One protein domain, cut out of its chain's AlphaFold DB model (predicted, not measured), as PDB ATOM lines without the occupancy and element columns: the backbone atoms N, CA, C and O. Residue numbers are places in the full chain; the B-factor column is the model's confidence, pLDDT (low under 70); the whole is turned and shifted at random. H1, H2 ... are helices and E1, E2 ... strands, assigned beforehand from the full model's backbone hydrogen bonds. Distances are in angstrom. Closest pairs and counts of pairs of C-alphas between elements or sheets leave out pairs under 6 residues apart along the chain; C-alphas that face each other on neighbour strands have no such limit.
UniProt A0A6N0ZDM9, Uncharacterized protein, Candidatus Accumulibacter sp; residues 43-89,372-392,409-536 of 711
ATOM      1  N   ASP A  43     150.923 141.645 124.800       73.75
ATOM      2  CA  ASP A  43     151.463 142.990 124.627       73.75
ATOM      3  C   ASP A  43     152.847 143.053 125.314       73.75
ATOM      4  O   ASP A  43     152.941 142.770 126.514       73.75
ATOM      5  N   PRO A  44     153.938 143.350 124.580       78.00
ATOM      6  CA  PRO A  44     155.285 143.338 125.142       78.00
ATOM      7  C   PRO A  44     155.585 144.582 125.987       78.00
ATOM      8  O   PRO A  44     156.576 144.584 126.713       78.00
ATOM      9  N   PHE A  45     154.767 145.635 125.907       85.31
ATOM     10  CA  PHE A  45     154.932 146.878 126.662       85.31
ATOM     11  C   PHE A  45     154.013 146.929 127.888       85.31
ATOM     12  O   PHE A  45     154.373 147.542 128.894       85.31
ATOM     13  N   LEU A  46     152.855 146.267 127.840       86.62
ATOM     14  CA  LEU A  46     151.866 146.271 128.918       86.62
ATOM     15  C   LEU A  46     151.526 144.850 129.379       86.62
ATOM     16  O   LEU A  46     151.027 144.030 128.609       86.62
ATOM     17  N   ALA A  47     151.697 144.590 130.675       85.88
ATOM     18  CA  ALA A  47     151.352 143.342 131.357       85.88
ATOM     19  C   ALA A  47     149.817 143.193 131.493       85.88
ATOM     20  O   ALA A  47     149.223 143.217 132.573       85.88
ATOM     21  N   SER A  48     149.156 143.076 130.342       81.81
ATOM     22  CA  SER A  48     147.718 143.293 130.177       81.81
ATOM     23  C   SER A  48     146.851 142.214 130.821       81.81
ATOM     24  O   SER A  48     145.705 142.496 131.152       81.81
ATOM     25  N   TRP A  49     147.385 141.005 131.030       81.94
ATOM     26  CA  TRP A  49     146.647 139.837 131.542       81.94
ATOM     27  C   TRP A  49     146.969 139.485 133.008       81.94
ATOM     28  O   TRP A  49     146.315 138.624 133.595       81.94
ATOM     29  N   GLY A  50     147.924 140.175 133.634       85.31
ATOM     30  CA  GLY A  50     148.269 140.039 135.054       85.31
ATOM     31  C   GLY A  50     149.561 140.787 135.401       85.31
ATOM     32  O   GLY A  50     150.272 141.199 134.488       85.31
ATOM     33  N   PRO A  51     149.884 140.969 136.693       87.50
ATOM     34  CA  PRO A  51     150.994 141.813 137.134       87.50
ATOM     35  C   PRO A  51     152.367 141.294 136.689       87.50
ATOM     36  O   PRO A  51     152.650 140.090 136.731       87.50
ATOM     37  N   ALA A  52     153.250 142.232 136.332       83.44
ATOM     38  CA  ALA A  52     154.663 141.945 136.104       83.44
ATOM     39  C   ALA A  52     155.357 141.580 137.429       83.44
ATOM     40  O   ALA A  52     155.965 140.506 137.529       83.44
ATOM     41  N   ARG A  53     155.189 142.421 138.463       86.25
ATOM     42  CA  ARG A  53     155.661 142.162 139.837       86.25
ATOM     43  C   ARG A  53     155.050 140.884 140.458       86.25
ATOM     44  O   ARG A  53     153.979 140.442 140.028       86.25
ATOM     45  N   PRO A  54     155.713 140.256 141.450       85.88
ATOM     46  CA  PRO A  54     155.182 139.102 142.179       85.88
ATOM     47  C   PRO A  54     153.844 139.377 142.880       85.88
ATOM     48  O   PRO A  54     153.608 140.456 143.414       85.88
ATOM     49  N   ILE A  55     152.979 138.359 142.945       87.44
ATOM     50  CA  ILE A  55     151.676 138.443 143.630       87.44
ATOM     51  C   ILE A  55     151.823 138.692 145.143       87.44
ATOM     52  O   ILE A  55     150.965 139.355 145.720       87.44
ATOM     53  N   GLY A  56     152.912 138.230 145.773       87.25
ATOM     54  CA  GLY A  56     153.199 138.487 147.193       87.25
ATOM     55  C   GLY A  56     153.307 139.981 147.514       87.25
ATOM     56  O   GLY A  56     152.619 140.466 148.412       87.25
ATOM     57  N   ASP A  57     154.082 140.725 146.722       89.38
ATOM     58  CA  ASP A  57     154.275 142.176 146.846       89.38
ATOM     59  C   ASP A  57     152.946 142.945 146.755       89.38
ATOM     60  O   ASP A  57     152.719 143.912 147.484       89.38
ATOM     61  N   LEU A  58     152.050 142.511 145.860       92.44
ATOM     62  CA  LEU A  58     150.722 143.102 145.667       92.44
ATOM     63  C   LEU A  58     149.725 142.695 146.769       92.44
ATOM     64  O   LEU A  58     148.764 143.422 147.035       92.44
ATOM     65  N   ALA A  59     149.932 141.536 147.400       91.62
ATOM     66  CA  ALA A  59     149.086 141.036 148.477       91.62
ATOM     67  C   ALA A  59     149.317 141.772 149.802       91.62
ATOM     68  O   ALA A  59     148.358 141.995 150.543       91.62
ATOM     69  N   THR A  60     150.554 142.193 150.080       89.81
ATOM     70  CA  THR A  60     150.921 142.918 151.307       89.81
ATOM     71  C   THR A  60     151.019 144.432 151.103       89.81
ATOM     72  O   THR A  60     150.528 145.186 151.945       89.81
ATOM     73  N   GLY A  61     151.576 144.892 149.976       90.12
ATOM     74  CA  GLY A  61     151.859 146.300 149.677       90.12
ATOM     75  C   GLY A  61     150.933 146.949 148.637       90.12
ATOM     76  O   GLY A  61     149.750 146.615 148.521       90.12
ATOM     77  N   SER A  62     151.472 147.920 147.892       93.56
ATOM     78  CA  SER A  62     150.754 148.629 146.822       93.56
ATOM     79  C   SER A  62     150.538 147.735 145.596       93.56
ATOM     80  O   SER A  62     151.484 147.139 145.065       93.56
ATOM     81  N   LEU A  63     149.303 147.720 145.085       95.44
ATOM     82  CA  LEU A  63     148.936 147.098 143.809       95.44
ATOM     83  C   LEU A  63     149.713 147.703 142.625       95.44
ATOM     84  O   LEU A  63     149.954 147.023 141.628       95.44
ATOM     85  N   GLY A  64     150.142 148.966 142.733       95.06
ATOM     86  CA  GLY A  64     150.719 149.726 141.628       95.06
ATOM     87  C   GLY A  64     149.667 150.090 140.590       95.06
ATOM     88  O   GLY A  64     148.708 150.794 140.911       95.06
ATOM     89  N   VAL A  65     149.857 149.633 139.352       95.62
ATOM     90  CA  VAL A  65     148.939 149.846 138.226       95.62
ATOM     91  C   VAL A  65     148.184 148.551 137.929       95.62
ATOM     92  O   VAL A  65     148.761 147.596 137.415       95.62
ATOM     93  N   VAL A  66     146.889 148.523 138.255       95.44
ATOM     94  CA  VAL A  66     145.973 147.425 137.916       95.44
ATOM     95  C   VAL A  66     145.358 147.671 136.546       95.44
ATOM     96  O   VAL A  66     144.700 148.687 136.323       95.44
ATOM     97  N   GLU A  67     145.498 146.706 135.642       91.06
ATOM     98  CA  GLU A  67     144.824 146.751 134.347       91.06
ATOM     99  C   GLU A  67     143.439 146.111 134.421       91.06
ATOM    100  O   GLU A  67     143.276 144.985 134.888       91.06
ATOM    101  N   ARG A  68     142.423 146.780 133.859       89.62
ATOM    102  CA  ARG A  68     141.057 146.224 133.749       89.62
ATOM    103  C   ARG A  68     140.968 144.937 132.909       89.62
ATOM    104  O   ARG A  68     139.926 144.294 132.898       89.62
ATOM    105  N   THR A  69     142.022 144.604 132.163       86.06
ATOM    106  CA  THR A  69     142.154 143.384 131.351       86.06
ATOM    107  C   THR A  69     142.874 142.246 132.075       86.06
ATOM    108  O   THR A  69     142.962 141.155 131.514       86.06
ATOM    109  N   TRP A  70     143.372 142.458 133.303       89.19
ATOM    110  CA  TRP A  70     143.963 141.382 134.100       89.19
ATOM    111  C   TRP A  70     143.003 140.196 134.218       89.19
ATOM    112  O   TRP A  70     141.780 140.344 134.246       89.19
ATOM    113  N   TRP A  71     143.556 138.989 134.280       86.69
ATOM    114  CA  TRP A  71     142.735 137.791 134.341       86.69
ATOM    115  C   TRP A  71     142.160 137.555 135.747       86.69
ATOM    116  O   TRP A  71     142.473 138.257 136.713       86.69
ATOM    117  N   ARG A  72     141.276 136.557 135.866       90.88
ATOM    118  CA  ARG A  72     140.347 136.404 137.004       90.88
ATOM    119  C   ARG A  72     141.030 136.403 138.381       90.88
ATOM    120  O   ARG A  72     140.508 137.037 139.288       90.88
ATOM    121  N   ARG A  73     142.179 135.735 138.556       92.19
ATOM    122  CA  ARG A  73     142.869 135.646 139.863       92.19
ATOM    123  C   ARG A  73     143.583 136.945 140.300       92.19
ATOM    124  O   ARG A  73     143.313 137.378 141.419       92.19
ATOM    125  N   PRO A  74     144.381 137.640 139.463       93.06
ATOM    126  CA  PRO A  74     144.871 138.976 139.812       93.06
ATOM    127  C   PRO A  74     143.763 140.019 140.018       93.06
ATOM    128  O   PRO A  74     143.885 140.859 140.906       93.06
ATOM    129  N   LEU A  75     142.654 139.956 139.264       94.69
ATOM    130  CA  LEU A  75     141.498 140.819 139.546       94.69
ATOM    131  C   LEU A  75     140.814 140.468 140.875       94.69
ATOM    132  O   LEU A  75     140.406 141.381 141.587       94.69
ATOM    133  N   LEU A  76     140.728 139.188 141.257       95.38
ATOM    134  CA  LEU A  76     140.259 138.798 142.593       95.38
ATOM    135  C   LEU A  76     141.125 139.443 143.688       95.38
ATOM    136  O   LEU A  76     140.566 140.055 144.593       95.38
ATOM    137  N   LEU A  77     142.458 139.418 143.572       95.94
ATOM    138  CA  LEU A  77     143.329 140.137 144.514       95.94
ATOM    139  C   LEU A  77     143.021 141.640 144.542       95.94
ATOM    140  O   LEU A  77     142.867 142.220 145.617       95.94
ATOM    141  N   ALA A  78     142.884 142.264 143.369       96.88
ATOM    142  CA  ALA A  78     142.539 143.676 143.269       96.88
ATOM    143  C   ALA A  78     141.180 143.992 143.930       96.88
ATOM    144  O   ALA A  78     141.074 145.006 144.608       96.88
ATOM    145  N   TRP A  79     140.168 143.119 143.840       96.25
ATOM    146  CA  TRP A  79     138.900 143.287 144.566       96.25
ATOM    147  C   TRP A  79     139.085 143.300 146.086       96.25
ATOM    148  O   TRP A  79     138.518 144.169 146.752       96.25
ATOM    149  N   PHE A  80     139.869 142.373 146.648       95.44
ATOM    150  CA  PHE A  80     140.148 142.368 148.089       95.44
ATOM    151  C   PHE A  80     140.894 143.641 148.502       95.44
ATOM    152  O   PHE A  80     140.449 144.355 149.400       95.44
ATOM    153  N   ARG A  81     141.984 143.970 147.800       96.12
ATOM    154  CA  ARG A  81     142.872 145.096 148.128       96.12
ATOM    155  C   ARG A  81     142.233 146.472 147.874       96.12
ATOM    156  O   ARG A  81     142.483 147.385 148.651       96.12
ATOM    157  N   PHE A  82     141.376 146.638 146.859       97.38
ATOM    158  CA  PHE A  82     140.622 147.886 146.632       97.38
ATOM    159  C   PHE A  82     139.485 148.106 147.639       97.38
ATOM    160  O   PHE A  82     139.103 149.247 147.875       97.38
ATOM    161  N   ASN A  83     138.902 147.036 148.182       95.81
ATOM    162  CA  ASN A  83     137.800 147.111 149.147       95.81
ATOM    163  C   ASN A  83     138.273 146.941 150.604       95.81
ATOM    164  O   ASN A  83     137.432 146.741 151.481       95.81
ATOM    165  N   GLU A  84     139.594 146.956 150.831       94.19
ATOM    166  CA  GLU A  84     140.266 146.783 152.130       94.19
ATOM    167  C   GLU A  84     139.794 145.528 152.898       94.19
ATOM    168  O   GLU A  84     139.682 145.509 154.123       94.19
ATOM    169  N   LEU A  85     139.495 144.455 152.156       92.38
ATOM    170  CA  LEU A  85     139.000 143.190 152.699       92.38
ATOM    171  C   LEU A  85     140.163 142.285 153.145       92.38
ATOM    172  O   LEU A  85     141.105 142.089 152.371       92.38
ATOM    173  N   PRO A  86     140.086 141.668 154.339       91.88
ATOM    174  CA  PRO A  86     141.096 140.728 154.806       91.88
ATOM    175  C   PRO A  86     141.022 139.392 154.053       91.88
ATOM    176  O   PRO A  86     139.944 138.921 153.688       91.88
ATOM    177  N   PHE A  87     142.177 138.750 153.898       93.06
ATOM    178  CA  PHE A  87     142.331 137.360 153.469       93.06
ATOM    179  C   PHE A  87     143.567 136.748 154.161       93.06
ATOM    180  O   PHE A  87     144.435 137.507 154.601       93.06
ATOM    181  N   PRO A  88     143.677 135.411 154.283       92.75
ATOM    182  CA  PRO A  88     144.843 134.769 154.894       92.75
ATOM    183  C   PRO A  88     146.112 135.021 154.073       92.75
ATOM    184  O   PRO A  88     146.134 134.747 152.870       92.75
ATOM    185  N   ALA A  89     147.169 135.532 154.706       90.25
ATOM    186  CA  ALA A  89     148.407 135.909 154.019       90.25
ATOM    187  C   ALA A  89     149.094 134.697 153.367       90.25
ATOM    188  O   ALA A  89     149.633 134.790 152.265       90.25
ATOM    189  N   PRO A 372     127.426 135.860 136.113       79.94
ATOM    190  CA  PRO A 372     127.566 136.403 137.458       79.94
ATOM    191  C   PRO A 372     126.276 136.235 138.276       79.94
ATOM    192  O   PRO A 372     125.171 136.379 137.753       79.94
ATOM    193  N   ALA A 373     126.427 135.936 139.569       75.12
ATOM    194  CA  ALA A 373     125.314 135.652 140.485       75.12
ATOM    195  C   ALA A 373     125.365 136.457 141.800       75.12
ATOM    196  O   ALA A 373     124.484 136.298 142.645       75.12
ATOM    197  N   GLU A 374     126.399 137.282 141.989       88.19
ATOM    198  CA  GLU A 374     126.610 138.176 143.134       88.19
ATOM    199  C   GLU A 374     127.614 139.302 142.745       88.19
ATOM    200  O   GLU A 374     128.219 139.214 141.668       88.19
ATOM    201  N   PRO A 375     127.780 140.376 143.548       89.44
ATOM    202  CA  PRO A 375     128.500 141.592 143.146       89.44
ATOM    203  C   PRO A 375     129.974 141.441 142.732       89.44
ATOM    204  O   PRO A 375     130.421 142.207 141.877       89.44
ATOM    205  N   LEU A 376     130.740 140.502 143.297       92.19
ATOM    206  CA  LEU A 376     132.128 140.247 142.879       92.19
ATOM    207  C   LEU A 376     132.161 139.642 141.465       92.19
ATOM    208  O   LEU A 376     132.954 140.064 140.623       92.19
ATOM    209  N   GLY A 377     131.252 138.711 141.174       90.50
ATOM    210  CA  GLY A 377     131.085 138.136 139.844       90.50
ATOM    211  C   GLY A 377     130.643 139.184 138.825       90.50
ATOM    212  O   GLY A 377     131.208 139.254 137.735       90.50
ATOM    213  N   GLU A 378     129.679 140.043 139.182       88.38
ATOM    214  CA  GLU A 378     129.255 141.167 138.330       88.38
ATOM    215  C   GLU A 378     130.436 142.085 137.981       88.38
ATOM    216  O   GLU A 378     130.596 142.487 136.826       88.38
ATOM    217  N   TRP A 379     131.278 142.393 138.972       91.75
ATOM    218  CA  TRP A 379     132.457 143.242 138.819       91.75
ATOM    219  C   TRP A 379     133.513 142.611 137.898       91.75
ATOM    220  O   TRP A 379     133.972 143.258 136.954       91.75
ATOM    221  N   LEU A 380     133.844 141.330 138.104       91.50
ATOM    222  CA  LEU A 380     134.779 140.597 137.245       91.50
ATOM    223  C   LEU A 380     134.259 140.454 135.807       91.50
ATOM    224  O   LEU A 380     135.025 140.648 134.864       91.50
ATOM    225  N   THR A 381     132.971 140.134 135.624       86.50
ATOM    226  CA  THR A 381     132.332 140.056 134.297       86.50
ATOM    227  C   THR A 381     132.408 141.410 133.589       86.50
ATOM    228  O   THR A 381     132.880 141.489 132.455       86.50
ATOM    229  N   GLY A 382     132.025 142.492 134.278       84.62
ATOM    230  CA  GLY A 382     132.017 143.847 133.723       84.62
ATOM    231  C   GLY A 382     133.396 144.345 133.278       84.62
ATOM    232  O   GLY A 382     133.494 145.023 132.255       84.62
ATOM    233  N   LEU A 383     134.464 143.985 134.000       88.19
ATOM    234  CA  LEU A 383     135.846 144.305 133.620       88.19
ATOM    235  C   LEU A 383     136.331 143.478 132.417       88.19
ATOM    236  O   LEU A 383     136.814 144.053 131.437       88.19
ATOM    237  N   ILE A 384     136.172 142.150 132.483       83.06
ATOM    238  CA  ILE A 384     136.730 141.198 131.509       83.06
ATOM    239  C   ILE A 384     136.004 141.274 130.160       83.06
ATOM    240  O   ILE A 384     136.655 141.316 129.119       83.06
ATOM    241  N   GLU A 385     134.669 141.317 130.155       75.25
ATOM    242  CA  GLU A 385     133.879 141.348 128.915       75.25
ATOM    243  C   GLU A 385     133.670 142.768 128.363       75.25
ATOM    244  O   GLU A 385     133.180 142.929 127.243       75.25
ATOM    245  N   ALA A 386     133.986 143.808 129.151       71.69
ATOM    246  CA  ALA A 386     133.575 145.196 128.897       71.69
ATOM    247  C   ALA A 386     132.068 145.320 128.562       71.69
ATOM    248  O   ALA A 386     131.644 146.169 127.769       71.69
ATOM    249  N   ARG A 387     131.257 144.444 129.171       64.81
ATOM    250  CA  ARG A 387     129.815 144.303 128.969       64.81
ATOM    251  C   ARG A 387     129.117 144.151 130.315       64.81
ATOM    252  O   ARG A 387     129.543 143.378 131.162       64.81
ATOM    253  N   ASP A 388     127.989 144.832 130.468       61.97
ATOM    254  CA  ASP A 388     127.006 144.504 131.495       61.97
ATOM    255  C   ASP A 388     125.950 143.559 130.883       61.97
ATOM    256  O   ASP A 388     125.220 143.996 129.980       61.97
ATOM    257  N   PRO A 389     125.835 142.292 131.336       54.19
ATOM    258  CA  PRO A 389     124.842 141.347 130.818       54.19
ATOM    259  C   PRO A 389     123.390 141.764 131.115       54.19
ATOM    260  O   PRO A 389     122.471 141.237 130.493       54.19
ATOM    261  N   THR A 390     123.172 142.729 132.017       53.19
ATOM    262  CA  THR A 390     121.857 143.273 132.407       53.19
ATOM    263  C   THR A 390     121.507 144.612 131.742       53.19
ATOM    264  O   THR A 390     120.433 145.168 131.982       53.19
ATOM    265  N   SER A 391     122.406 145.197 130.942       57.19
ATOM    266  CA  SER A 391     122.175 146.519 130.341       57.19
ATOM    267  C   SER A 391     121.217 146.483 129.143       57.19
ATOM    268  O   SER A 391     121.238 145.567 128.320       57.19
ATOM    269  N   ARG A 392     120.379 147.525 129.014       59.00
ATOM    270  CA  ARG A 392     119.655 147.802 127.764       59.00
ATOM    271  C   ARG A 392     120.659 148.182 126.683       59.00
ATOM    272  O   ARG A 392     121.569 148.975 126.925       59.00
ATOM    273  N   ALA A 409     131.206 152.619 118.232       80.56
ATOM    274  CA  ALA A 409     130.176 153.421 118.890       80.56
ATOM    275  C   ALA A 409     129.443 152.642 119.998       80.56
ATOM    276  O   ALA A 409     129.269 153.160 121.102       80.56
ATOM    277  N   GLU A 410     129.074 151.381 119.750       78.06
ATOM    278  CA  GLU A 410     128.521 150.508 120.791       78.06
ATOM    279  C   GLU A 410     129.530 150.227 121.902       78.06
ATOM    280  O   GLU A 410     129.142 150.218 123.064       78.06
ATOM    281  N   ILE A 411     130.810 150.019 121.573       78.88
ATOM    282  CA  ILE A 411     131.862 149.809 122.576       78.88
ATOM    283  C   ILE A 411     131.950 151.029 123.503       78.88
ATOM    284  O   ILE A 411     131.889 150.857 124.720       78.88
ATOM    285  N   ARG A 412     132.024 152.256 122.961       82.12
ATOM    286  CA  ARG A 412     132.025 153.487 123.778       82.12
ATOM    287  C   ARG A 412     130.766 153.609 124.638       82.12
ATOM    288  O   ARG A 412     130.867 153.839 125.838       82.12
ATOM    289  N   CYS A 413     129.585 153.375 124.067       82.44
ATOM    290  CA  CYS A 413     128.333 153.439 124.822       82.44
ATOM    291  C   CYS A 413     128.244 152.373 125.938       82.44
ATOM    292  O   CYS A 413     127.858 152.707 127.058       82.44
ATOM    293  N   ARG A 414     128.663 151.122 125.696       82.00
ATOM    294  CA  ARG A 414     128.716 150.064 126.728       82.00
ATOM    295  C   ARG A 414     129.680 150.435 127.861       82.00
ATOM    296  O   ARG A 414     129.350 150.227 129.026       82.00
ATOM    297  N   ARG A 415     130.831 151.044 127.541       85.62
ATOM    298  CA  ARG A 415     131.784 151.570 128.536       85.62
ATOM    299  C   ARG A 415     131.192 152.716 129.357       85.62
ATOM    300  O   ARG A 415     131.276 152.663 130.576       85.62
ATOM    301  N   ALA A 416     130.525 153.685 128.730       86.81
ATOM    302  CA  ALA A 416     129.850 154.774 129.441       86.81
ATOM    303  C   ALA A 416     128.728 154.260 130.370       86.81
ATOM    304  O   ALA A 416     128.639 154.672 131.526       86.81
ATOM    305  N   GLN A 417     127.917 153.296 129.913       85.88
ATOM    306  CA  GLN A 417     126.913 152.631 130.755       85.88
ATOM    307  C   GLN A 417     127.547 151.912 131.958       85.88
ATOM    308  O   GLN A 417     127.037 152.029 133.073       85.88
ATOM    309  N   LEU A 418     128.650 151.180 131.752       87.38
ATOM    310  CA  LEU A 418     129.403 150.515 132.821       87.38
ATOM    311  C   LEU A 418     130.015 151.518 133.803       87.38
ATOM    312  O   LEU A 418     129.872 151.327 135.009       87.38
ATOM    313  N   SER A 419     130.636 152.588 133.294       92.19
ATOM    314  CA  SER A 419     131.210 153.694 134.072       92.19
ATOM    315  C   SER A 419     130.176 154.254 135.048       92.19
ATOM    316  O   SER A 419     130.332 154.172 136.268       92.19
ATOM    317  N   GLN A 420     129.045 154.703 134.502       90.69
ATOM    318  CA  GLN A 420     127.964 155.327 135.252       90.69
ATOM    319  C   GLN A 420     127.311 154.351 136.249       90.69
ATOM    320  O   GLN A 420     127.134 154.694 137.418       90.69
ATOM    321  N   LYS A 421     127.025 153.101 135.845       90.44
ATOM    322  CA  LYS A 421     126.479 152.066 136.748       90.44
ATOM    323  C   LYS A 421     127.440 151.676 137.875       90.44
ATOM    324  O   LYS A 421     126.979 151.333 138.965       90.44
ATOM    325  N   ALA A 422     128.748 151.679 137.626       93.75
ATOM    326  CA  ALA A 422     129.756 151.422 138.646       93.75
ATOM    327  C   ALA A 422     129.876 152.612 139.608       93.75
ATOM    328  O   ALA A 422     129.870 152.412 140.822       93.75
ATOM    329  N   PHE A 423     129.862 153.846 139.095       95.75
ATOM    330  CA  PHE A 423     129.899 155.046 139.927       95.75
ATOM    331  C   PHE A 423     128.671 155.142 140.844       95.75
ATOM    332  O   PHE A 423     128.827 155.354 142.042       95.75
ATOM    333  N   THR A 424     127.465 154.826 140.354       94.50
ATOM    334  CA  THR A 424     126.260 154.734 141.205       94.50
ATOM    335  C   THR A 424     126.348 153.623 142.265       94.50
ATOM    336  O   THR A 424     125.805 153.787 143.359       94.50
ATOM    337  N   ARG A 425     127.022 152.490 141.995       94.38
ATOM    338  CA  ARG A 425     127.290 151.463 143.026       94.38
ATOM    339  C   ARG A 425     128.273 151.977 144.083       94.38
ATOM    340  O   ARG A 425     128.036 151.765 145.268       94.38
ATOM    341  N   TYR A 426     129.328 152.679 143.667       96.75
ATOM    342  CA  TYR A 426     130.300 153.306 144.566       96.75
ATOM    343  C   TYR A 426     129.662 154.397 145.443       96.75
ATOM    344  O   TYR A 426     129.805 154.344 146.657       96.75
ATOM    345  N   GLN A 427     128.883 155.320 144.870       96.00
ATOM    346  CA  GLN A 427     128.201 156.391 145.615       96.00
ATOM    347  C   GLN A 427     127.270 155.855 146.717       96.00
ATOM    348  O   GLN A 427     127.138 156.473 147.768       96.00
ATOM    349  N   LYS A 428     126.652 154.684 146.503       96.62
ATOM    350  CA  LYS A 428     125.813 154.005 147.508       96.62
ATOM    351  C   LYS A 428     126.604 153.294 148.612       96.62
ATOM    352  O   LYS A 428     126.018 152.988 149.645       96.62
ATOM    353  N   SER A 429     127.893 153.024 148.396       94.69
ATOM    354  CA  SER A 429     128.777 152.315 149.328       94.69
ATOM    355  C   SER A 429     130.248 152.737 149.132       94.69
ATOM    356  O   SER A 429     131.030 151.938 148.604       94.69
ATOM    357  N   PRO A 430     130.676 153.950 149.551       91.25
ATOM    358  CA  PRO A 430     131.996 154.491 149.189       91.25
ATOM    359  C   PRO A 430     133.206 153.662 149.655       91.25
ATOM    360  O   PRO A 430     134.261 153.695 149.026       91.25
ATOM    361  N   GLY A 431     133.057 152.835 150.695       88.38
ATOM    362  CA  GLY A 431     134.083 151.860 151.097       88.38
ATOM    363  C   GLY A 431     134.324 150.724 150.086       88.38
ATOM    364  O   GLY A 431     135.285 149.974 150.220       88.38
ATOM    365  N   LYS A 432     133.479 150.565 149.058       93.38
ATOM    366  CA  LYS A 432     133.648 149.564 147.991       93.38
ATOM    367  C   LYS A 432     134.345 150.163 146.765       93.38
ATOM    368  O   LYS A 432     133.783 150.199 145.666       93.38
ATOM    369  N   ARG A 433     135.584 150.645 146.951       97.00
ATOM    370  CA  ARG A 433     136.363 151.355 145.914       97.00
ATOM    371  C   ARG A 433     136.724 150.495 144.695       97.00
ATOM    372  O   ARG A 433     137.117 151.051 143.675       97.00
ATOM    373  N   ALA A 434     136.504 149.178 144.714       97.25
ATOM    374  CA  ALA A 434     136.549 148.374 143.490       97.25
ATOM    375  C   ALA A 434     135.547 148.883 142.424       97.25
ATOM    376  O   ALA A 434     135.859 148.879 141.234       97.25
ATOM    377  N   TRP A 435     134.382 149.407 142.829       97.25
ATOM    378  CA  TRP A 435     133.435 150.044 141.903       97.25
ATOM    379  C   TRP A 435     133.901 151.426 141.422       97.25
ATOM    380  O   TRP A 435     133.646 151.776 140.270       97.25
ATOM    381  N   LEU A 436     134.643 152.175 142.248       98.19
ATOM    382  CA  LEU A 436     135.322 153.403 141.815       98.19
ATOM    383  C   LEU A 436     136.371 153.090 140.740       98.19
ATOM    384  O   LEU A 436     136.441 153.801 139.743       98.19
ATOM    385  N   PHE A 437     137.124 151.994 140.892       97.88
ATOM    386  CA  PHE A 437     138.062 151.526 139.867       97.88
ATOM    387  C   PHE A 437     137.336 151.201 138.558       97.88
ATOM    388  O   PHE A 437     137.734 151.705 137.516       97.88
ATOM    389  N   THR A 438     136.231 150.447 138.584       95.94
ATOM    390  CA  THR A 438     135.457 150.151 137.362       95.94
ATOM    391  C   THR A 438     134.908 151.412 136.690       95.94
ATOM    392  O   THR A 438     134.963 151.507 135.465       95.94
ATOM    393  N   ALA A 439     134.430 152.393 137.463       96.44
ATOM    394  CA  ALA A 439     134.016 153.689 136.926       96.44
ATOM    395  C   ALA A 439     135.194 154.402 136.239       96.44
ATOM    396  O   ALA A 439     135.169 154.699 135.044       96.44
ATOM    397  N   ALA A 440     136.285 154.571 136.981       96.88
ATOM    398  CA  ALA A 440     137.498 155.251 136.555       96.88
ATOM    399  C   ALA A 440     138.278 154.535 135.435       96.88
ATOM    400  O   ALA A 440     139.038 155.188 134.720       96.88
ATOM    401  N   ALA A 441     138.068 153.233 135.228       94.44
ATOM    402  CA  ALA A 441     138.658 152.445 134.146       94.44
ATOM    403  C   ALA A 441     137.852 152.496 132.832       94.44
ATOM    404  O   ALA A 441     138.414 152.225 131.767       94.44
ATOM    405  N   PHE A 442     136.555 152.838 132.887       93.38
ATOM    406  CA  PHE A 442     135.665 152.873 131.715       93.38
ATOM    407  C   PHE A 442     135.172 154.268 131.306       93.38
ATOM    408  O   PHE A 442     134.767 154.422 130.153       93.38
ATOM    409  N   ALA A 443     135.243 155.278 132.178       94.00
ATOM    410  CA  ALA A 443     134.933 156.668 131.831       94.00
ATOM    411  C   ALA A 443     135.801 157.194 130.667       94.00
ATOM    412  O   ALA A 443     136.953 156.784 130.490       94.00
ATOM    413  N   GLU A 444     135.301 158.165 129.909       90.19
ATOM    414  CA  GLU A 444     136.071 158.910 128.899       90.19
ATOM    415  C   GLU A 444     136.180 160.390 129.317       90.19
ATOM    416  O   GLU A 444     135.483 160.831 130.229       90.19
ATOM    417  N   ARG A 445     137.050 161.192 128.679       89.56
ATOM    418  CA  ARG A 445     137.212 162.624 129.035       89.56
ATOM    419  C   ARG A 445     135.951 163.478 128.788       89.56
ATOM    420  O   ARG A 445     135.915 164.618 129.225       89.56
ATOM    421  N   GLY A 446     134.932 162.926 128.122       87.62
ATOM    422  CA  GLY A 446     133.593 163.507 127.968       87.62
ATOM    423  C   GLY A 446     132.490 162.795 128.769       87.62
ATOM    424  O   GLY A 446     131.321 162.932 128.418       87.62
ATOM    425  N   ASP A 447     132.825 161.989 129.786       87.62
ATOM    426  CA  ASP A 447     131.827 161.389 130.687       87.62
ATOM    427  C   ASP A 447     131.121 162.500 131.499       87.62
ATOM    428  O   ASP A 447     131.808 163.320 132.114       87.62
ATOM    429  N   PRO A 448     129.774 162.561 131.540       88.31
ATOM    430  CA  PRO A 448     129.047 163.626 132.240       88.31
ATOM    431  C   PRO A 448     129.281 163.653 133.759       88.31
ATOM    432  O   PRO A 448     128.957 164.652 134.395       88.31
ATOM    433  N   HIS A 449     129.845 162.593 134.350       91.75
ATOM    434  CA  HIS A 449     130.207 162.542 135.773       91.75
ATOM    435  C   HIS A 449     131.707 162.760 136.030       91.75
ATOM    436  O   HIS A 449     132.155 162.559 137.159       91.75
ATOM    437  N   ARG A 450     132.489 163.173 135.015       94.12
ATOM    438  CA  ARG A 450     133.956 163.327 135.077       94.12
ATOM    439  C   ARG A 450     134.445 164.057 136.326       94.12
ATOM    440  O   ARG A 450     135.317 163.525 136.999       94.12
ATOM    441  N   GLU A 451     133.895 165.224 136.660       95.44
ATOM    442  CA  GLU A 451     134.402 166.020 137.791       95.44
ATOM    443  C   GLU A 451     134.112 165.352 139.144       95.44
ATOM    444  O   GLU A 451     134.995 165.254 139.993       95.44
ATOM    445  N   ALA A 452     132.909 164.794 139.324       96.31
ATOM    446  CA  ALA A 452     132.557 164.035 140.525       96.31
ATOM    447  C   ALA A 452     133.397 162.751 140.666       96.31
ATOM    448  O   ALA A 452     133.738 162.343 141.776       96.31
ATOM    449  N   LEU A 453     133.759 162.126 139.543       96.88
ATOM    450  CA  LEU A 453     134.651 160.971 139.495       96.88
ATOM    451  C   LEU A 453     136.111 161.364 139.784       96.88
ATOM    452  O   LEU A 453     136.791 160.650 140.515       96.88
ATOM    453  N   LEU A 454     136.588 162.505 139.275       96.50
ATOM    454  CA  LEU A 454     137.912 163.058 139.583       96.50
ATOM    455  C   LEU A 454     138.045 163.435 141.066       96.50
ATOM    456  O   LEU A 454     139.093 163.152 141.647       96.50
ATOM    457  N   GLN A 455     136.993 163.989 141.679       96.56
ATOM    458  CA  GLN A 455     136.937 164.245 143.121       96.56
ATOM    459  C   GLN A 455     136.976 162.933 143.916       96.56
ATOM    460  O   GLN A 455     137.881 162.741 144.718       96.56
ATOM    461  N   ALA A 456     136.097 161.972 143.610       97.88
ATOM    462  CA  ALA A 456     136.076 160.674 144.294       97.88
ATOM    463  C   ALA A 456     137.399 159.889 144.177       97.88
ATOM    464  O   ALA A 456     137.729 159.088 145.051       97.88
ATOM    465  N   LEU A 457     138.166 160.106 143.101       97.56
ATOM    466  CA  LEU A 457     139.525 159.582 142.933       97.56
ATOM    467  C   LEU A 457     140.589 160.378 143.709       97.56
ATOM    468  O   LEU A 457     141.635 159.818 144.029       97.56
ATOM    469  N   ALA A 458     140.362 161.668 143.969       95.88
ATOM    470  CA  ALA A 458     141.213 162.506 144.813       95.88
ATOM    471  C   ALA A 458     141.012 162.208 146.309       95.88
ATOM    472  O   ALA A 458     141.977 162.248 147.064       95.88
ATOM    473  N   ASP A 459     139.795 161.827 146.701       96.44
ATOM    474  CA  ASP A 459     139.415 161.455 148.072       96.44
ATOM    475  C   ASP A 459     139.971 160.081 148.518       96.44
ATOM    476  O   ASP A 459     139.694 159.616 149.629       96.44
ATOM    477  N   VAL A 460     140.735 159.380 147.667       96.75
ATOM    478  CA  VAL A 460     141.385 158.109 148.024       96.75
ATOM    479  C   VAL A 460     142.721 158.389 148.729       96.75
ATOM    480  O   VAL A 460     143.611 158.954 148.095       96.75
ATOM    481  N   PRO A 461     142.923 157.952 149.990       95.88
ATOM    482  CA  PRO A 461     144.175 158.190 150.710       95.88
ATOM    483  C   PRO A 461     145.388 157.563 150.017       95.88
ATOM    484  O   PRO A 461     145.306 156.445 149.508       95.88
ATOM    485  N   ASP A 462     146.548 158.221 150.079       94.25
ATOM    486  CA  ASP A 462     147.772 157.716 149.439       94.25
ATOM    487  C   ASP A 462     148.244 156.360 149.979       94.25
ATOM    488  O   ASP A 462     148.743 155.535 149.211       94.25
ATOM    489  N   GLY A 463     148.018 156.087 151.268       95.12
ATOM    490  CA  GLY A 463     148.298 154.790 151.893       95.12
ATOM    491  C   GLY A 463     147.338 153.657 151.496       95.12
ATOM    492  O   GLY A 463     147.558 152.513 151.885       95.12
ATOM    493  N   HIS A 464     146.278 153.938 150.732       97.12
ATOM    494  CA  HIS A 464     145.347 152.913 150.261       97.12
ATOM    495  C   HIS A 464     146.038 151.973 149.251       97.12
ATOM    496  O   HIS A 464     146.661 152.474 148.311       97.12
ATOM    497  N   PRO A 465     145.870 150.632 149.320       96.25
ATOM    498  CA  PRO A 465     146.597 149.685 148.457       96.25
ATOM    499  C   PRO A 465     146.440 149.896 146.944       96.25
ATOM    500  O   PRO A 465     147.245 149.391 146.166       96.25
ATOM    501  N   GLY A 466     145.396 150.612 146.516       96.94
ATOM    502  CA  GLY A 466     145.148 150.967 145.117       96.94
ATOM    503  C   GLY A 466     145.480 152.406 144.710       96.94
ATOM    504  O   GLY A 466     145.180 152.757 143.570       96.94
ATOM    505  N   SER A 467     146.025 153.256 145.595       97.31
ATOM    506  CA  SER A 467     146.154 154.714 145.372       97.31
ATOM    507  C   SER A 467     146.835 155.061 144.042       97.31
ATOM    508  O   SER A 467     146.312 155.864 143.272       97.31
ATOM    509  N   THR A 468     147.916 154.361 143.696       97.88
ATOM    510  CA  THR A 468     148.653 154.512 142.429       97.88
ATOM    511  C   THR A 468     147.807 154.196 141.182       97.88
ATOM    512  O   THR A 468     147.945 154.878 140.166       97.88
ATOM    513  N   THR A 469     146.857 153.255 141.247       98.12
ATOM    514  CA  THR A 469     145.901 153.006 140.146       98.12
ATOM    515  C   THR A 469     144.842 154.107 140.053       98.12
ATOM    516  O   THR A 469     144.507 154.554 138.956       98.12
ATOM    517  N   PHE A 470     144.322 154.590 141.185       98.19
ATOM    518  CA  PHE A 470     143.344 155.685 141.179       98.19
ATOM    519  C   PHE A 470     143.970 156.991 140.665       98.19
ATOM    520  O   PHE A 470     143.376 157.668 139.825       98.19
ATOM    521  N   LEU A 471     145.211 157.287 141.063       97.56
ATOM    522  CA  LEU A 471     145.992 158.425 140.578       97.56
ATOM    523  C   LEU A 471     146.296 158.322 139.069       97.56
ATOM    524  O   LEU A 471     146.164 159.312 138.351       97.56
ATOM    525  N   LEU A 472     146.600 157.122 138.557       97.62
ATOM    526  CA  LEU A 472     146.719 156.862 137.115       97.62
ATOM    527  C   LEU A 472     145.410 157.162 136.363       97.62
ATOM    528  O   LEU A 472     145.434 157.700 135.253       97.62
ATOM    529  N   HIS A 473     144.253 156.834 136.939       97.25
ATOM    530  CA  HIS A 473     142.971 157.168 136.322       97.25
ATOM    531  C   HIS A 473     142.610 158.658 136.436       97.25
ATOM    532  O   HIS A 473     141.978 159.167 135.509       97.25
ATOM    533  N   ARG A 474     143.084 159.383 137.467       96.25
ATOM    534  CA  ARG A 474     143.057 160.861 137.477       96.25
ATOM    535  C   ARG A 474     143.853 161.410 136.298       96.25
ATOM    536  O   ARG A 474     143.254 162.044 135.443       96.25
ATOM    537  N   LEU A 475     145.133 161.047 136.164       95.38
ATOM    538  CA  LEU A 475     145.993 161.394 135.016       95.38
ATOM    539  C   LEU A 475     145.282 161.176 133.663       95.38
ATOM    540  O   LEU A 475     145.233 162.067 132.813       95.38
ATOM    541  N   ARG A 476     144.675 160.000 133.472       94.44
ATOM    542  CA  ARG A 476     143.958 159.652 132.237       94.44
ATOM    543  C   ARG A 476     142.778 160.591 131.943       94.44
ATOM    544  O   ARG A 476     142.544 160.934 130.782       94.44
ATOM    545  N   LEU A 477     142.031 161.000 132.968       93.94
ATOM    546  CA  LEU A 477     140.818 161.822 132.850       93.94
ATOM    547  C   LEU A 477     141.079 163.340 132.937       93.94
ATOM    548  O   LEU A 477     140.274 164.114 132.419       93.94
ATOM    549  N   SER A 478     142.189 163.763 133.541       90.50
ATOM    550  CA  SER A 478     142.617 165.154 133.756       90.50
ATOM    551  C   SER A 478     142.882 165.956 132.472       90.50
ATOM    552  O   SER A 478     142.896 165.414 131.363       90.50
ATOM    553  N   GLY A 479     143.054 167.276 132.626       87.12
ATOM    554  CA  GLY A 479     143.520 168.171 131.559       87.12
ATOM    555  C   GLY A 479     145.000 167.964 131.208       87.12
ATOM    556  O   GLY A 479     145.656 167.073 131.750       87.12
ATOM    557  N   ARG A 480     145.541 168.786 130.296       86.56
ATOM    558  CA  ARG A 480     146.945 168.682 129.853       86.56
ATOM    559  C   ARG A 480     147.926 168.900 131.009       86.56
ATOM    560  O   ARG A 480     148.809 168.075 131.213       86.56
ATOM    561  N   ASP A 481     147.774 169.994 131.746       87.19
ATOM    562  CA  ASP A 481     148.784 170.436 132.715       87.19
ATOM    563  C   ASP A 481     148.732 169.627 134.014       87.19
ATOM    564  O   ASP A 481     149.752 169.063 134.412       87.19
ATOM    565  N   ASP A 482     147.530 169.413 134.563       87.50
ATOM    566  CA  ASP A 482     147.271 168.394 135.592       87.50
ATOM    567  C   ASP A 482     147.858 167.033 135.193       87.50
ATOM    568  O   ASP A 482     148.488 166.354 135.999       87.50
ATOM    569  N   GLY A 483     147.653 166.618 133.937       87.25
ATOM    570  CA  GLY A 483     148.145 165.350 133.409       87.25
ATOM    571  C   GLY A 483     149.672 165.267 133.415       87.25
ATOM    572  O   GLY A 483     150.223 164.261 133.853       87.25
ATOM    573  N   ARG A 484     150.380 166.321 132.994       90.19
ATOM    574  CA  ARG A 484     151.852 166.339 133.053       90.19
ATOM    575  C   ARG A 484     152.349 166.201 134.496       90.19
ATOM    576  O   ARG A 484     153.129 165.288 134.765       90.19
ATOM    577  N   HIS A 485     151.805 166.987 135.426       92.00
ATOM    578  CA  HIS A 485     152.187 166.929 136.841       92.00
ATOM    579  C   HIS A 485     151.857 165.577 137.507       92.00
ATOM    580  O   HIS A 485     152.713 164.958 138.141       92.00
ATOM    581  N   LEU A 486     150.637 165.056 137.325       94.75
ATOM    582  CA  LEU A 486     150.222 163.765 137.890       94.75
ATOM    583  C   LEU A 486     151.078 162.603 137.368       94.75
ATOM    584  O   LEU A 486     151.353 161.658 138.109       94.75
ATOM    585  N   ALA A 487     151.518 162.662 136.110       95.19
ATOM    586  CA  ALA A 487     152.411 161.663 135.536       95.19
ATOM    587  C   ALA A 487     153.843 161.733 136.090       95.19
ATOM    588  O   ALA A 487     154.473 160.690 136.242       95.19
ATOM    589  N   GLU A 488     154.355 162.917 136.431       93.94
ATOM    590  CA  GLU A 488     155.643 163.065 137.125       93.94
ATOM    591  C   GLU A 488     155.580 162.463 138.534       93.94
ATOM    592  O   GLU A 488     156.420 161.631 138.883       93.94
ATOM    593  N   VAL A 489     154.528 162.788 139.297       96.19
ATOM    594  CA  VAL A 489     154.265 162.194 140.620       96.19
ATOM    595  C   VAL A 489     154.171 160.667 140.527       96.19
ATOM    596  O   VAL A 489     154.753 159.966 141.352       96.19
ATOM    597  N   LEU A 490     153.482 160.134 139.513       97.56
ATOM    598  CA  LEU A 490     153.377 158.690 139.279       97.56
ATOM    599  C   LEU A 490     154.715 158.043 138.899       97.56
ATOM    600  O   LEU A 490     155.035 156.987 139.435       97.56
ATOM    601  N   LEU A 491     155.508 158.654 138.012       95.75
ATOM    602  CA  LEU A 491     156.818 158.123 137.605       95.75
ATOM    603  C   LEU A 491     157.849 158.125 138.746       95.75
ATOM    604  O   LEU A 491     158.801 157.350 138.682       95.75
ATOM    605  N   ALA A 492     157.650 158.942 139.784       96.62
ATOM    606  CA  ALA A 492     158.470 158.951 140.993       96.62
ATOM    607  C   ALA A 492     158.074 157.884 142.039       96.62
ATOM    608  O   ALA A 492     158.843 157.636 142.969       96.62
ATOM    609  N   ARG A 493     156.899 157.239 141.927       96.56
ATOM    610  CA  ARG A 493     156.442 156.255 142.930       96.56
ATOM    611  C   ARG A 493     157.268 154.960 142.881       96.56
ATOM    612  O   ARG A 493     157.399 154.390 141.793       96.56
ATOM    613  N   PRO A 494     157.762 154.425 144.018       94.31
ATOM    614  CA  PRO A 494     158.612 153.231 144.035       94.31
ATOM    615  C   PRO A 494     158.015 152.017 143.316       94.31
ATOM    616  O   PRO A 494     158.723 151.324 142.591       94.31
ATOM    617  N   GLU A 495     156.709 151.771 143.440       92.44
ATOM    618  CA  GLU A 495     156.055 150.643 142.773       92.44
ATOM    619  C   GLU A 495     155.879 150.824 141.254       92.44
ATOM    620  O   GLU A 495     155.688 149.839 140.542       92.44
ATOM    621  N   VAL A 496     155.981 152.060 140.749       95.12
ATOM    622  CA  VAL A 496     156.045 152.371 139.312       95.12
ATOM    623  C   VAL A 496     157.493 152.269 138.829       95.12
ATOM    624  O   VAL A 496     157.767 151.633 137.813       95.12
ATOM    625  N   VAL A 497     158.457 152.791 139.593       92.50
ATOM    626  CA  VAL A 497     159.898 152.617 139.326       92.50
ATOM    627  C   VAL A 497     160.301 151.129 139.316       92.50
ATOM    628  O   VAL A 497     161.179 150.737 138.548       92.50
ATOM    629  N   ALA A 498     159.606 150.270 140.067       88.81
ATOM    630  CA  ALA A 498     159.812 148.820 140.069       88.81
ATOM    631  C   ALA A 498     159.121 148.052 138.916       88.81
ATOM    632  O   ALA A 498     159.548 146.945 138.597       88.81
ATOM    633  N   ASP A 499     158.087 148.599 138.261       89.56
ATOM    634  CA  ASP A 499     157.249 147.865 137.293       89.56
ATOM    635  C   ASP A 499     157.272 148.493 135.880       89.56
ATOM    636  O   ASP A 499     156.857 149.636 135.670       89.56
ATOM    637  N   TYR A 500     157.763 147.739 134.887       88.56
ATOM    638  CA  TYR A 500     157.904 148.223 133.504       88.56
ATOM    639  C   TYR A 500     156.551 148.555 132.855       88.56
ATOM    640  O   TYR A 500     156.434 149.557 132.148       88.56
ATOM    641  N   SER A 501     155.513 147.766 133.150       90.19
ATOM    642  CA  SER A 501     154.162 147.980 132.635       90.19
ATOM    643  C   SER A 501     153.549 149.232 133.253       90.19
ATOM    644  O   SER A 501     152.899 150.006 132.551       90.19
ATOM    645  N   ALA A 502     153.795 149.473 134.544       93.81
ATOM    646  CA  ALA A 502     153.358 150.699 135.206       93.81
ATOM    647  C   ALA A 502     154.018 151.941 134.582       93.81
ATOM    648  O   ALA A 502     153.309 152.884 134.227       93.81
ATOM    649  N   ARG A 503     155.347 151.934 134.363       93.62
ATOM    650  CA  ARG A 503     156.046 153.037 133.665       93.62
ATOM    651  C   ARG A 503     155.463 153.286 132.284       93.62
ATOM    652  O   ARG A 503     155.108 154.420 131.968       93.62
ATOM    653  N   ASN A 504     155.341 152.236 131.477       93.38
ATOM    654  CA  ASN A 504     154.828 152.324 130.114       93.38
ATOM    655  C   ASN A 504     153.390 152.865 130.075       93.38
ATOM    656  O   ASN A 504     153.085 153.714 129.238       93.38
ATOM    657  N   ARG A 505     152.525 152.455 131.013       93.94
ATOM    658  CA  ARG A 505     151.145 152.953 131.107       93.94
ATOM    659  C   ARG A 505     151.064 154.419 131.548       93.94
ATOM    660  O   ARG A 505     150.252 155.163 131.001       93.94
ATOM    661  N   VAL A 506     151.905 154.864 132.487       95.81
ATOM    662  CA  VAL A 506     151.976 156.287 132.876       95.81
ATOM    663  C   VAL A 506     152.479 157.136 131.706       95.81
ATOM    664  O   VAL A 506     151.853 158.143 131.369       95.81
ATOM    665  N   ARG A 507     153.547 156.692 131.026       94.06
ATOM    666  CA  ARG A 507     154.068 157.339 129.812       94.06
ATOM    667  C   ARG A 507     153.001 157.439 128.726       94.06
ATOM    668  O   ARG A 507     152.793 158.523 128.203       94.06
ATOM    669  N   GLN A 508     152.247 156.374 128.455       92.75
ATOM    670  CA  GLN A 508     151.157 156.400 127.475       92.75
ATOM    671  C   GLN A 508     150.128 157.514 127.726       92.75
ATOM    672  O   GLN A 508     149.669 158.147 126.776       92.75
ATOM    673  N   TYR A 509     149.758 157.783 128.980       92.81
ATOM    674  CA  TYR A 509     148.806 158.856 129.290       92.81
ATOM    675  C   TYR A 509     149.452 160.250 129.335       92.81
ATOM    676  O   TYR A 509     148.786 161.227 128.980       92.81
ATOM    677  N   ARG A 510     150.745 160.366 129.679       92.62
ATOM    678  CA  ARG A 510     151.483 161.637 129.571       92.62
ATOM    679  C   ARG A 510     151.783 162.021 128.118       92.62
ATOM    680  O   ARG A 510     151.648 163.191 127.780       92.62
ATOM    681  N   MET A 511     152.038 161.048 127.243       90.88
ATOM    682  CA  MET A 511     152.242 161.217 125.797       90.88
ATOM    683  C   MET A 511     151.105 162.011 125.128       90.88
ATOM    684  O   MET A 511     151.356 162.883 124.303       90.88
ATOM    685  N   LEU A 512     149.852 161.769 125.538       83.50
ATOM    686  CA  LEU A 512     148.656 162.488 125.059       83.50
ATOM    687  C   LEU A 512     148.537 163.932 125.592       83.50
ATOM    688  O   LEU A 512     147.624 164.666 125.213       83.50
ATOM    689  N   SER A 513     149.433 164.324 126.496       86.56
ATOM    690  CA  SER A 513     149.507 165.637 127.142       86.56
ATOM    691  C   SER A 513     150.819 166.371 126.818       86.56
ATOM    692  O   SER A 513     151.036 167.458 127.349       86.56
ATOM    693  N   ALA A 514     151.667 165.814 125.945       87.00
ATOM    694  CA  ALA A 514     152.947 166.403 125.562       87.00
ATOM    695  C   ALA A 514     152.783 167.814 124.960       87.00
ATOM    696  O   ALA A 514     151.902 168.057 124.129       87.00
ATOM    697  N   ALA A 515     153.648 168.738 125.376       87.00
ATOM    698  CA  ALA A 515     153.724 170.112 124.878       87.00
ATOM    699  C   ALA A 515     154.825 170.316 123.817       87.00
ATOM    700  O   ALA A 515     154.833 171.337 123.133       87.00
ATOM    701  N   SER A 516     155.739 169.353 123.656       87.25
ATOM    702  CA  SER A 516     156.829 169.392 122.676       87.25
ATOM    703  C   SER A 516     157.046 168.028 122.013       87.25
ATOM    704  O   SER A 516     156.602 166.995 122.519       87.25
ATOM    705  N   LEU A 517     157.774 168.013 120.889       84.25
ATOM    706  CA  LEU A 517     158.216 166.762 120.265       84.25
ATOM    707  C   LEU A 517     159.115 165.948 121.209       84.25
ATOM    708  O   LEU A 517     158.991 164.735 121.257       84.25
ATOM    709  N   GLU A 518     159.974 166.594 122.000       84.56
ATOM    710  CA  GLU A 518     160.865 165.910 122.946       84.56
ATOM    711  C   GLU A 518     160.103 165.226 124.094       84.56
ATOM    712  O   GLU A 518     160.390 164.068 124.410       84.56
ATOM    713  N   GLU A 519     159.082 165.889 124.657       87.00
ATOM    714  CA  GLU A 519     158.156 165.269 125.617       87.00
ATOM    715  C   GLU A 519     157.458 164.052 124.985       87.00
ATOM    716  O   GLU A 519     157.447 162.967 125.571       87.00
ATOM    717  N   PHE A 520     156.933 164.209 123.763       88.62
ATOM    718  CA  PHE A 520     156.267 163.134 123.027       88.62
ATOM    719  C   PHE A 520     157.196 161.931 122.793       88.62
ATOM    720  O   PHE A 520     156.835 160.800 123.124       88.62
ATOM    721  N   TRP A 521     158.414 162.161 122.294       83.94
ATOM    722  CA  TRP A 521     159.384 161.099 122.027       83.94
ATOM    723  C   TRP A 521     159.814 160.353 123.292       83.94
ATOM    724  O   TRP A 521     159.976 159.134 123.245       83.94
ATOM    725  N   SER A 522     159.955 161.049 124.426       85.06
ATOM    726  CA  SER A 522     160.310 160.442 125.719       85.06
ATOM    727  C   SER A 522     159.292 159.392 126.185       85.06
ATOM    728  O   SER A 522     159.672 158.428 126.853       85.06
ATOM    729  N   ASP A 523     158.018 159.545 125.809       90.00
ATOM    730  CA  ASP A 523     156.907 158.692 126.254       90.00
ATOM    731  C   ASP A 523     156.355 157.733 125.181       90.00
ATOM    732  O   ASP A 523     155.742 156.707 125.508       90.00
ATOM    733  N   ALA A 524     156.607 158.030 123.905       87.75
ATOM    734  CA  ALA A 524     156.336 157.142 122.779       87.75
ATOM    735  C   ALA A 524     157.318 155.954 122.703       87.75
ATOM    736  O   ALA A 524     156.991 154.938 122.083       87.75
ATOM    737  N   VAL A 525     158.493 156.045 123.347       87.50
ATOM    738  CA  VAL A 525     159.439 154.925 123.493       87.50
ATOM    739  C   VAL A 525     159.228 154.174 124.812       87.50
ATOM    740  O   VAL A 525     159.254 154.759 125.896       87.50
ATOM    741  N   ARG A 526     159.041 152.852 124.737       88.25
ATOM    742  CA  ARG A 526     158.629 152.005 125.869       88.25
ATOM    743  C   ARG A 526     159.517 150.779 126.041       88.25
ATOM    744  O   ARG A 526     160.120 150.285 125.088       88.25
ATOM    745  N   GLU A 527     159.636 150.332 127.287       86.81
ATOM    746  CA  GLU A 527     160.461 149.186 127.705       86.81
ATOM    747  C   GLU A 527     159.720 147.879 127.388       86.81
ATOM    748  O   GLU A 527     158.521 147.798 127.650       86.81
ATOM    749  N   ARG A 528     160.385 146.854 126.838       82.31
ATOM    750  CA  ARG A 528     159.734 145.547 126.604       82.31
ATOM    751  C   ARG A 528     159.906 144.631 127.815       82.31
ATOM    752  O   ARG A 528     160.965 144.640 128.433       82.31
ATOM    753  N   GLY A 529     158.916 143.801 128.126       77.00
ATOM    754  CA  GLY A 529     158.978 142.832 129.223       77.00
ATOM    755  C   GLY A 529     157.987 141.676 129.072       77.00
ATOM    756  O   GLY A 529     157.227 141.606 128.107       77.00
ATOM    757  N   GLY A 530     158.024 140.737 130.021       69.19
ATOM    758  CA  GLY A 530     157.192 139.530 130.013       69.19
ATOM    759  C   GLY A 530     155.904 139.669 130.831       69.19
ATOM    760  O   GLY A 530     155.955 139.938 132.031       69.19
ATOM    761  N   GLY A 531     154.757 139.416 130.194       65.62
ATOM    762  CA  GLY A 531     153.445 139.306 130.847       65.62
ATOM    763  C   GLY A 531     152.973 137.858 131.060       65.62
ATOM    764  O   GLY A 531     153.670 136.897 130.732       65.62
ATOM    765  N   ILE A 532     151.751 137.702 131.580       67.12
ATOM    766  CA  ILE A 532     151.022 136.421 131.555       67.12
ATOM    767  C   ILE A 532     150.516 136.157 130.129       67.12
ATOM    768  O   ILE A 532     150.003 137.073 129.478       67.12
ATOM    769  N   ASP A 533     150.639 134.918 129.652       65.94
ATOM    770  CA  ASP A 533     150.032 134.489 128.391       65.94
ATOM    771  C   ASP A 533     148.510 134.299 128.535       65.94
ATOM    772  O   ASP A 533     148.032 133.710 129.505       65.94
ATOM    773  N   ARG A 534     147.730 134.791 127.565       68.75
ATOM    774  CA  ARG A 534     146.260 134.847 127.663       68.75
ATOM    775  C   ARG A 534     145.595 133.470 127.578       68.75
ATOM    776  O   ARG A 534     144.566 133.255 128.216       68.75
ATOM    777  N   ASP A 535     146.151 132.557 126.788       63.69
ATOM    778  CA  ASP A 535     145.435 131.345 126.369       63.69
ATOM    779  C   ASP A 535     145.835 130.126 127.202       63.69
ATOM    780  O   ASP A 535     144.976 129.342 127.616       63.69
ATOM    781  N   THR A 536     147.123 130.009 127.531       60.97
ATOM    782  CA  THR A 536     147.639 129.014 128.481       60.97
ATOM    783  C   THR A 536     147.441 129.431 129.941       60.97
ATOM    784  O   THR A 536     147.421 128.572 130.822       60.97
TER     785      THR A 536
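Overview. This is residues 43 to 89, 372 to 392 and 409 to 536 of the 711 residues of an uncharacterized protein of Candidatus Accumulibacter sp (UniProt A0A6N0ZDM9). A compact block of helices: H4, H5 and H7 stand side by side in a row, and beyond H7 the row ends in the pair H8 and H10, with H11 packed on H10 at the far end. H6 packs on H5 and H7, H3 and H2 pack on H5, H1 only just reaches H2, and the short strand E1 follows H11 and passes close to H10. The printed part has 196 residues, with eleven named helices, H1 to H11, followed along the chain by one named strand, E1, which pairs with no named strand; the class is mostly helix. The whole is compact, with a radius of gyration of the C-alphas of 16.1 A and spans of 49 by 39 by 34 A.

Along the chain. Residues 43 to 54 hold no named element, and their C-alphas lie 11 to 18 A from the mean of all C-alphas. H1 is residues 55 to 60 and begins with C-alpha 55 at (151.676, 138.443, 143.630). H2, residues 72 to 82, is 15.0 A long, and H3, residues 375 to 384, is 14.3 A long. H4, residues 409 to 428, is the longest helix at 29.0 A, from C-alpha 409 at (130.176, 153.421, 118.890) to C-alpha 428 at (125.813, 154.005, 147.508). H5 is residues 433 to 442, 14.3 A, and H6 is residues 450 to 458, 12.2 A. H7, residues 467 to 477, measures 15.4 A and H8, residues 480 to 491, 16.4 A. H9 is residues 494 to 497, and H10, residues 500 to 511, is 16.1 A long. H11 is residues 517 to 524, 10.1 A, and E1 is residues 525 to 528, ending at C-alpha 528 at (159.734, 145.547, 126.604).

Arrangement. H3, H4, H5, H7, H8 and H10 form a bundle, a group of helices side by side. H5 is the hub, touching H2, H3, H4, H6 and H7. H4 and H5 are a helical hairpin, at a shallow tilt of 21 degrees, opposite ways; their closest C-alphas, Ser 419 and Ala 439, are 4.0 A apart. H5 touches H7, the same way at a shallow tilt of 29 degrees, closest at the C-alphas of Ala 440 and His 473, 5.8 A. H6 touches H7, with Leu 457 and Phe 470 closest at 5.7 A between C-alphas. H7 and H8 form a hairpin at a shallow tilt of 24 degrees, with the C-alphas of Leu 475 and Gly 483 closest at 4.8 A. H10 touches H8, opposite ways at a shallow tilt of 15 degrees, the closest C-alphas being Arg 484 and Arg 510, 5.9 A apart. H10 touches H7 with residues 506 to 510 alone. H9 and H10 touch only at the corner, and only just, with 3 pairs of C-alphas within 8 A. H10 and H11 form a hairpin, at a shallow tilt of 34 degrees, only just short of steep. The closest C-alphas of H10 and E1, Asn 504 and Arg 526, are 5.7 A apart. H2 touches H5, opposite ways at a steep tilt of 60 degrees, closest at the C-alphas of Phe 82 and Ala 434, 5.2 A. H1 and H2 only just touch, with 3 pairs of C-alphas within 8 A. Among the pairs that are apart are H4 and H8, and H1 and H10. Every O i to N i+4 pair is within hydrogen-bond range in H1 to H8, H10 and H11; H9 is too short for such a pair.

Size, cuts and confidence. The C-alphas farthest apart, Ala 373 and Glu 518, are 49.9 A apart. Residues 90 to 371 are not printed, and C-alphas 89 and 372 are 26.6 A apart across that cut; residues 393 to 408 are not printed either, with 14.9 A between C-alphas 392 and 409. Of the links that are printed whole, H1 to H2 is long, with 11 residues. The mean pLDDT of the printed part is 89.0, and residues 387 to 392 and 530 to 536 are under 70.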